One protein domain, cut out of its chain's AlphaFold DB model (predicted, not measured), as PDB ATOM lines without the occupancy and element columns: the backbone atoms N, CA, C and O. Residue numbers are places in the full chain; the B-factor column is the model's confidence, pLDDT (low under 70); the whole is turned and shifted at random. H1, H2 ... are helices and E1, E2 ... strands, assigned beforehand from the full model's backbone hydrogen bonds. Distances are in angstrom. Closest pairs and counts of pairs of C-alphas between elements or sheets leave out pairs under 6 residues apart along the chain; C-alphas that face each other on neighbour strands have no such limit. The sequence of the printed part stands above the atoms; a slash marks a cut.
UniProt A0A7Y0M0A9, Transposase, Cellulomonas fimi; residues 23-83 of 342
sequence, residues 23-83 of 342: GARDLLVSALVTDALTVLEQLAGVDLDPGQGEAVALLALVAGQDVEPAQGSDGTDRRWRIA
ATOM      1  N   GLY A  23     138.879  87.792  84.130       92.88
ATOM      2  CA  GLY A  23     137.778  88.244  83.276       92.88
ATOM      3  C   GLY A  23     136.447  88.287  84.024       92.88
ATOM      4  O   GLY A  23     135.755  89.306  83.995       92.88
ATOM      5  N   ALA A  24     136.123  87.225  84.767       94.06
ATOM      6  CA  ALA A  24     134.949  87.188  85.638       94.06
ATOM      7  C   ALA A  24     134.952  88.313  86.689       94.06
ATOM      8  O   ALA A  24     133.918  88.937  86.932       94.06
ATOM      9  N   ARG A  25     136.114  88.619  87.286       94.25
ATOM     10  CA  ARG A  25     136.242  89.727  88.248       94.25
ATOM     11  C   ARG A  25     136.035  91.093  87.603       94.25
ATOM     12  O   ARG A  25     135.304  91.902  88.165       94.25
ATOM     13  N   ASP A  26     136.630  91.347  86.441       93.88
ATOM     14  CA  ASP A  26     136.478  92.628  85.736       93.88
ATOM     15  C   ASP A  26     135.025  92.859  85.284       93.88
ATOM     16  O   ASP A  26     134.508  93.975  85.398       93.88
ATOM     17  N   LEU A  27     134.330  91.802  84.841       94.44
ATOM     18  CA  LEU A  27     132.900  91.859  84.513       94.44
ATOM     19  C   LEU A  27     132.045  92.206  85.737       94.44
ATOM     20  O   LEU A  27     131.192  93.092  85.651       94.44
ATOM     21  N   LEU A  28     132.292  91.550  86.876       94.69
ATOM     22  CA  LEU A  28     131.578  91.838  88.120       94.69
ATOM     23  C   LEU A  28     131.835  93.274  88.594       94.69
ATOM     24  O   LEU A  28     130.888  93.996  88.897       94.69
ATOM     25  N   VAL A  29     133.097  93.713  88.626       95.31
ATOM     26  CA  VAL A  29     133.466  95.076  89.047       95.31
ATOM     27  C   VAL A  29     132.813  96.116  88.140       95.31
ATOM     28  O   VAL A  29     132.211  97.061  88.642       95.31
ATOM     29  N   SER A  30     132.852  95.918  86.820       95.88
ATOM     30  CA  SER A  30     132.178  96.807  85.865       95.88
ATOM     31  C   SER A  30     130.681  96.916  86.142       95.88
ATOM     32  O   SER A  30     130.146  98.025  86.165       95.88
ATOM     33  N   ALA A  31     130.008  95.791  86.393       95.25
ATOM     34  CA  ALA A  31     128.578  95.777  86.672       95.25
ATOM     35  C   ALA A  31     128.236  96.467  88.006       95.25
ATOM     36  O   ALA A  31     127.341  97.306  88.037       95.25
ATOM     37  N   LEU A  32     128.981  96.186  89.082       95.06
ATOM     38  CA  LEU A  32     128.754  96.789  90.403       95.06
ATOM     39  C   LEU A  32     129.012  98.302  90.415       95.06
ATOM     40  O   LEU A  32     128.207  99.059  90.953       95.06
ATOM     41  N   VAL A  33     130.108  98.759  89.799       96.12
ATOM     42  CA  VAL A  33     130.415 100.196  89.708       96.12
ATOM     43  C   VAL A  33     129.367 100.906  88.852       96.12
ATOM     44  O   VAL A  33     128.892 101.977  89.218       96.12
ATOM     45  N   THR A  34     128.942 100.293  87.746       95.50
ATOM     46  CA  THR A  34     127.881 100.847  86.890       95.50
ATOM     47  C   THR A  34     126.552 100.971  87.623       95.50
ATOM     48  O   THR A  34     125.876 101.992  87.495       95.50
ATOM     49  N   ASP A  35     126.171  99.952  88.390       95.50
ATOM     50  CA  ASP A  35     124.954  99.979  89.195       95.50
ATOM     51  C   ASP A  35     125.017 101.098  90.239       95.50
ATOM     52  O   ASP A  35     124.075 101.883  90.352       95.50
ATOM     53  N   ALA A  36     126.143 101.228  90.949       95.75
ATOM     54  CA  ALA A  36     126.348 102.295  91.920       95.75
ATOM     55  C   ALA A  36     126.239 103.680  91.270       95.75
ATOM     56  O   ALA A  36     125.472 104.514  91.745       95.75
ATOM     57  N   LEU A  37     126.925 103.912  90.146       94.94
ATOM     58  CA  LEU A  37     126.833 105.170  89.397       94.94
ATOM     59  C   LEU A  37     125.400 105.453  88.928       94.94
ATOM     60  O   LEU A  37     124.937 106.579  89.052       94.94
ATOM     61  N   THR A  38     124.667 104.431  88.481       95.06
ATOM     62  CA  THR A  38     123.258 104.569  88.076       95.06
ATOM     63  C   THR A  38     122.378 105.011  89.248       95.06
ATOM     64  O   THR A  38     121.505 105.860  89.078       95.06
ATOM     65  N   VAL A  39     122.599 104.462  90.447       94.88
ATOM     66  CA  VAL A  39     121.887 104.888  91.662       94.88
ATOM     67  C   VAL A  39     122.244 106.333  92.021       94.88
ATOM     68  O   VAL A  39     121.346 107.126  92.295       94.88
ATOM     69  N   LEU A  40     123.528 106.699  91.974       95.19
ATOM     70  CA  LEU A  40     123.989 108.064  92.262       95.19
ATOM     71  C   LEU A  40     123.406 109.090  91.279       95.19
ATOM     72  O   LEU A  40     122.965 110.155  91.702       95.19
ATOM     73  N   GLU A  41     123.348 108.759  89.987       94.69
ATOM     74  CA  GLU A  41     122.725 109.590  88.949       94.69
ATOM     75  C   GLU A  41     121.225 109.794  89.202       94.69
ATOM     76  O   GLU A  41     120.721 110.904  89.050       94.69
ATOM     77  N   GLN A  42     120.502 108.749  89.621       94.31
ATOM     78  CA  GLN A  42     119.064 108.835  89.914       94.31
ATOM     79  C   GLN A  42     118.746 109.647  91.172       94.31
ATOM     80  O   GLN A  42     117.664 110.222  91.268       94.31
ATOM     81  N   LEU A  43     119.667 109.677  92.136       95.25
ATOM     82  CA  LEU A  43     119.520 110.432  93.381       95.25
ATOM     83  C   LEU A  43     120.059 111.867  93.272       95.25
ATOM     84  O   LEU A  43     119.923 112.648  94.213       95.25
ATOM     85  N   ALA A  44     120.645 112.242  92.132       93.38
ATOM     86  CA  ALA A  44     121.141 113.590  91.910       93.38
ATOM     87  C   ALA A  44     119.992 114.615  91.966       93.38
ATOM     88  O   ALA A  44     119.042 114.554  91.188       93.38
ATOM     89  N   GLY A  45     120.097 115.581  92.883       92.12
ATOM     90  CA  GLY A  45     119.088 116.629  93.071       92.12
ATOM     91  C   GLY A  45     117.853 116.202  93.868       92.12
ATOM     92  O   GLY A  45     116.903 116.976  93.953       92.12
ATOM     93  N   VAL A  46     117.854 114.999  94.452       96.06
ATOM     94  CA  VAL A  46     116.840 114.575  95.425       96.06
ATOM     95  C   VAL A  46     117.215 115.120  96.803       96.06
ATOM     96  O   VAL A  46     118.366 115.003  97.221       96.06
ATOM     97  N   ASP A  47     116.245 115.688  97.523       96.25
ATOM     98  CA  ASP A  47     116.431 116.085  98.920       96.25
ATOM     99  C   ASP A  47     116.505 114.833  99.804       96.25
ATOM    100  O   ASP A  47     115.518 114.113  99.975       96.25
ATOM    101  N   LEU A  48     117.695 114.568 100.344       96.81
ATOM    102  CA  LEU A  48     117.979 113.434 101.219       96.81
ATOM    103  C   LEU A  48     118.044 113.897 102.673       96.81
ATOM    104  O   LEU A  48     118.601 114.955 102.977       96.81
ATOM    105  N   ASP A  49     117.525 113.079 103.586       97.69
ATOM    106  CA  ASP A  49     117.811 113.270 105.007       97.69
ATOM    107  C   ASP A  49     119.302 112.988 105.314       97.69
ATOM    108  O   ASP A  49     120.008 112.411 104.479       97.69
ATOM    109  N   PRO A  50     119.822 113.379 106.494       96.12
ATOM    110  CA  PRO A  50     121.234 113.178 106.820       96.12
ATOM    111  C   PRO A  50     121.710 111.722 106.706       96.12
ATOM    112  O   PRO A  50     122.779 111.478 106.152       96.12
ATOM    113  N   GLY A  51     120.915 110.749 107.159       95.62
ATOM    114  CA  GLY A  51     121.287 109.333 107.106       95.62
ATOM    115  C   GLY A  51     121.261 108.775 105.682       95.62
ATOM    116  O   GLY A  51     122.136 108.003 105.289       95.62
ATOM    117  N   GLN A  52     120.297 109.207 104.870       96.12
ATOM    118  CA  GLN A  52     120.261 108.899 103.440       96.12
ATOM    119  C   GLN A  52     121.458 109.514 102.705       96.12
ATOM    120  O   GLN A  52     122.090 108.842 101.890       96.12
ATOM    121  N   GLY A  53     121.798 110.766 103.018       96.12
ATOM    122  CA  GLY A  53     122.963 111.454 102.471       96.12
ATOM    123  C   GLY A  53     124.270 110.731 102.800       96.12
ATOM    124  O   GLY A  53     125.089 110.513 101.910       96.12
ATOM    125  N   GLU A  54     124.439 110.287 104.047       94.81
ATOM    126  CA  GLU A  54     125.589 109.479 104.474       94.81
ATOM    127  C   GLU A  54     125.680 108.150 103.712       94.81
ATOM    128  O   GLU A  54     126.757 107.788 103.235       94.81
ATOM    129  N   ALA A  55     124.562 107.441 103.533       95.12
ATOM    130  CA  ALA A  55     124.533 106.185 102.784       95.12
ATOM    131  C   ALA A  55     124.906 106.378 101.303       95.12
ATOM    132  O   ALA A  55     125.671 105.589 100.743       95.12
ATOM    133  N   VAL A  56     124.411 107.447 100.673       96.31
ATOM    134  CA  VAL A  56     124.738 107.809  99.283       96.31
ATOM    135  C   VAL A  56     126.205 108.218  99.148       96.31
ATOM    136  O   VAL A  56     126.884 107.783  98.215       96.31
ATOM    137  N   ALA A  57     126.731 108.989 100.100       95.25
ATOM    138  CA  ALA A  57     128.145 109.349 100.140       95.25
ATOM    139  C   ALA A  57     129.041 108.112 100.313       95.25
ATOM    140  O   ALA A  57     130.055 107.978  99.626       95.25
ATOM    141  N   LEU A  58     128.647 107.174 101.180       96.12
ATOM    142  CA  LEU A  58     129.355 105.913 101.385       96.12
ATOM    143  C   LEU A  58     129.332 105.037 100.126       96.12
ATOM    144  O   LEU A  58     130.363 104.467  99.772       96.12
ATOM    145  N   LEU A  59     128.197 104.965  99.420       95.94
ATOM    146  CA  LEU A  59     128.095 104.268  98.135       95.94
ATOM    147  C   LEU A  59     129.071 104.856  97.109       95.94
ATOM    148  O   LEU A  59     129.823 104.106  96.492       95.94
ATOM    149  N   ALA A  60     129.095 106.184  96.959       95.56
ATOM    150  CA  ALA A  60     130.009 106.863  96.043       95.56
ATOM    151  C   ALA A  60     131.479 106.604  96.393       95.56
ATOM    152  O   ALA A  60     132.284 106.300  95.510       95.56
ATOM    153  N   LEU A  61     131.821 106.668  97.684       95.75
ATOM    154  CA  LEU A  61     133.170 106.394  98.164       95.75
ATOM    155  C   LEU A  61     133.585 104.956  97.849       95.75
ATOM    156  O   LEU A  61     134.626 104.755  97.232       95.75
ATOM    157  N   VAL A  62     132.781 103.958  98.231       94.50
ATOM    158  CA  VAL A  62     133.121 102.536  98.047       94.50
ATOM    159  C   VAL A  62     133.154 102.158  96.566       94.50
ATOM    160  O   VAL A  62     134.053 101.430  96.155       94.50
ATOM    161  N   ALA A  63     132.231 102.677  95.754       94.69
ATOM    162  CA  ALA A  63     132.186 102.396  94.320       94.69
ATOM    163  C   ALA A  63     133.373 102.991  93.550       94.69
ATOM    164  O   ALA A  63     133.768 102.429  92.534       94.69
ATOM    165  N   GLY A  64     133.942 104.109  94.015       93.19
ATOM    166  CA  GLY A  64     135.142 104.717  93.430       93.19
ATOM    167  C   GLY A  64     136.459 104.246  94.057       93.19
ATOM    168  O   GLY A  64     137.538 104.513  93.521       93.19
ATOM    169  N   GLN A  65     136.400 103.561  95.197       95.00
ATOM    170  CA  GLN A  65     137.577 103.098  95.920       95.00
ATOM    171  C   GLN A  65     138.213 101.896  95.218       95.00
ATOM    172  O   GLN A  65     137.535 100.942  94.856       95.00
ATOM    173  N   ASP A  66     139.542 101.910  95.083       94.69
ATOM    174  CA  ASP A  66     140.334 100.787  94.551       94.69
ATOM    175  C   ASP A  66     139.921 100.306  93.141       94.69
ATOM    176  O   ASP A  66     140.333  99.227  92.712       94.69
ATOM    177  N   VAL A  67     139.175 101.115  92.382       95.50
ATOM    178  CA  VAL A  67     138.809 100.851  90.984       95.50
ATOM    179  C   VAL A  67     139.375 101.915  90.048       95.50
ATOM    180  O   VAL A  67     139.675 103.044  90.442       95.50
ATOM    181  N   GLU A  68     139.562 101.544  88.789       95.12
ATOM    182  CA  GLU A  68     139.972 102.444  87.711       95.12
ATOM    183  C   GLU A  68     139.310 102.027  86.388       95.12
ATOM    184  O   GLU A  68     138.908 100.863  86.253       95.12
ATOM    185  N   PRO A  69     139.203 102.935  85.400       96.00
ATOM    186  CA  PRO A  69     138.770 102.567  84.059       96.00
ATOM    187  C   PRO A  69     139.584 101.398  83.493       96.00
ATOM    188  O   PRO A  69     140.798 101.288  83.703       96.00
ATOM    189  N   ALA A  70     138.910 100.511  82.765       94.50
ATOM    190  CA  ALA A  70     139.564  99.386  82.110       94.50
ATOM    191  C   ALA A  70     140.574  99.852  81.043       94.50
ATOM    192  O   ALA A  70     140.584 100.999  80.597       94.50
ATOM    193  N   GLN A  71     141.433  98.940  80.577       91.00
ATOM    194  CA  GLN A  71     142.391  99.273  79.521       91.00
ATOM    195  C   GLN A  71     141.665  99.783  78.262       91.00
ATOM    196  O   GLN A  71     140.769  99.119  77.731       91.00
ATOM    197  N   GLY A  72     142.081 100.958  77.781       91.75
ATOM    198  CA  GLY A  72     141.466 101.609  76.622       91.75
ATOM    199  C   GLY A  72     140.050 102.130  76.885       91.75
ATOM    200  O   GLY A  72     139.285 102.259  75.936       91.75
ATOM    201  N   SER A  73     139.684 102.352  78.148       92.69
ATOM    202  CA  SER A  73     138.457 103.021  78.582       92.69
ATOM    203  C   SER A  73     138.823 104.287  79.360       92.69
ATOM    204  O   SER A  73     139.850 104.334  80.039       92.69
ATOM    205  N   ASP A  74     137.978 105.308  79.266       88.94
ATOM    206  CA  ASP A  74     137.981 106.492  80.131       88.94
ATOM    207  C   ASP A  74     136.908 106.413  81.240       88.94
ATOM    208  O   ASP A  74     136.709 107.366  81.989       88.94
ATOM    209  N   GLY A  75     136.225 105.270  81.359       87.62
ATOM    210  CA  GLY A  75     135.147 104.991  82.308       87.62
ATOM    211  C   GLY A  75     133.750 105.320  81.774       87.62
ATOM    212  O   GLY A  75     132.763 104.818  82.314       87.62
ATOM    213  N   THR A  76     133.634 106.099  80.691       89.50
ATOM    214  CA  THR A  76     132.331 106.499  80.123       89.50
ATOM    215  C   THR A  76     131.601 105.339  79.448       89.50
ATOM    216  O   THR A  76     130.373 105.284  79.440       89.50
ATOM    217  N   ASP A  77     132.355 104.354  78.957       90.75
ATOM    218  CA  ASP A  77     131.844 103.106  78.389       90.75
ATOM    219  C   ASP A  77     131.504 102.042  79.450       90.75
ATOM    220  O   ASP A  77     131.215 100.895  79.101       90.75
ATOM    221  N   ARG A  78     131.528 102.422  80.738       91.31
ATOM    222  CA  ARG A  78     131.163 101.574  81.883       91.31
ATOM    223  C   ARG A  78     132.049 100.338  82.061       91.31
ATOM    224  O   ARG A  78     131.651  99.380  82.723       91.31
ATOM    225  N   ARG A  79     133.269 100.356  81.515       94.56
ATOM    226  CA  ARG A  79     134.274  99.314  81.757       94.56
ATOM    227  C   ARG A  79     135.223  99.721  82.879       94.56
ATOM    228  O   ARG A  79     135.988 100.676  82.748       94.56
ATOM    229  N   TRP A  80     135.229  98.931  83.945       96.12
ATOM    230  CA  TRP A  80     136.025  99.152  85.149       96.12
ATOM    231  C   TRP A  80     136.837  97.910  85.505       96.12
ATOM    232  O   TRP A  80     136.472  96.787  85.160       96.12
ATOM    233  N   ARG A  81     137.936  98.111  86.228       94.88
ATOM    234  CA  ARG A  81     138.740  97.035  86.816       94.88
ATOM    235  C   ARG A  81     139.258  97.438  88.189       94.88
ATOM    236  O   ARG A  81     139.257  98.616  88.545       94.88
ATOM    237  N   ILE A  82     139.773  96.464  88.932       94.75
ATOM    238  CA  ILE A  82     140.475  96.727  90.193       94.75
ATOM    239  C   ILE A  82     141.782  97.468  89.890       94.75
ATOM    240  O   ILE A  82     142.612  97.009  89.099       94.75
ATOM    241  N   ALA A  83     141.981  98.611  90.536       94.31
ATOM    242  CA  ALA A  83     143.179  99.414  90.384       94.31
ATOM    243  C   ALA A  83     144.396  98.720  91.011       94.31
ATOM    244  O   ALA A  83     144.318  98.080  92.060       94.31
TER     245      ALA A  83
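What this domain is: This is residues 23 to 83 of the 342 residues of the protein "Transposase" of Cellulomonas fimi (UniProt A0A7Y0M0A9). This is a hairpin of two helices, H1 and the shorter H2, with a small two-stranded hairpin, E1 and E2, that continues past the end of H2 and packs on the first part of H1, residues 23 to 34. Together they make a rod spanning 38 by 17 by 16 A. The printed part has 61 residues, with H1, H2, E1 and E2 in that order; the sheet, E1 - E2, is antiparallel, and the class is mostly helix. It is only just compact, close to loose, with a radius of gyration of the C-alphas of 12.6 A.

How they stand to each other: Begin with H1, residues 23 to 43, and look for H2, residues 50 to 64, running the opposite way at a shallow tilt of 31 degrees. In this helical hairpin H1 touches H2 with residues 32 to 40 alone; the closest C-alphas, of Val 33 and Ala 63, are 5.4 A apart. In both helices every O i to N i+4 pair is within hydrogen-bond range. Next find the hairpin of E1, residues 67 to 69, and E2, residues 80 to 82, antiparallel at 140 degrees: N 68 and O 81 are 3.0 A apart, N 81 and O 68 2.9 A. The closest C-alphas of H1 and E2, Ser 30 and Trp 80, are 4.6 A apart. H1 and E1 are near each other, and H2 and E2 are apart.

Where its parts are: Find C-alpha 23 at (137.778, 88.244, 83.276); from there H1 runs 30.5 A to C-alpha 43. H2 begins at C-alpha 50, (121.234, 113.178, 106.820), and runs 21.1 A. E1 and E2 have three residues each; E2 ends at C-alpha 82, (140.475, 96.727, 90.193).

The domain as a whole: The C-alphas farthest apart, of Asp 49 and Gly 72, are 38.7 A apart. The printed part has no cut. The link from H2 to E1 is tight, and those from H1 to H2 and from E1 to E2 are short. No printed residue is under 70 in pLDDT.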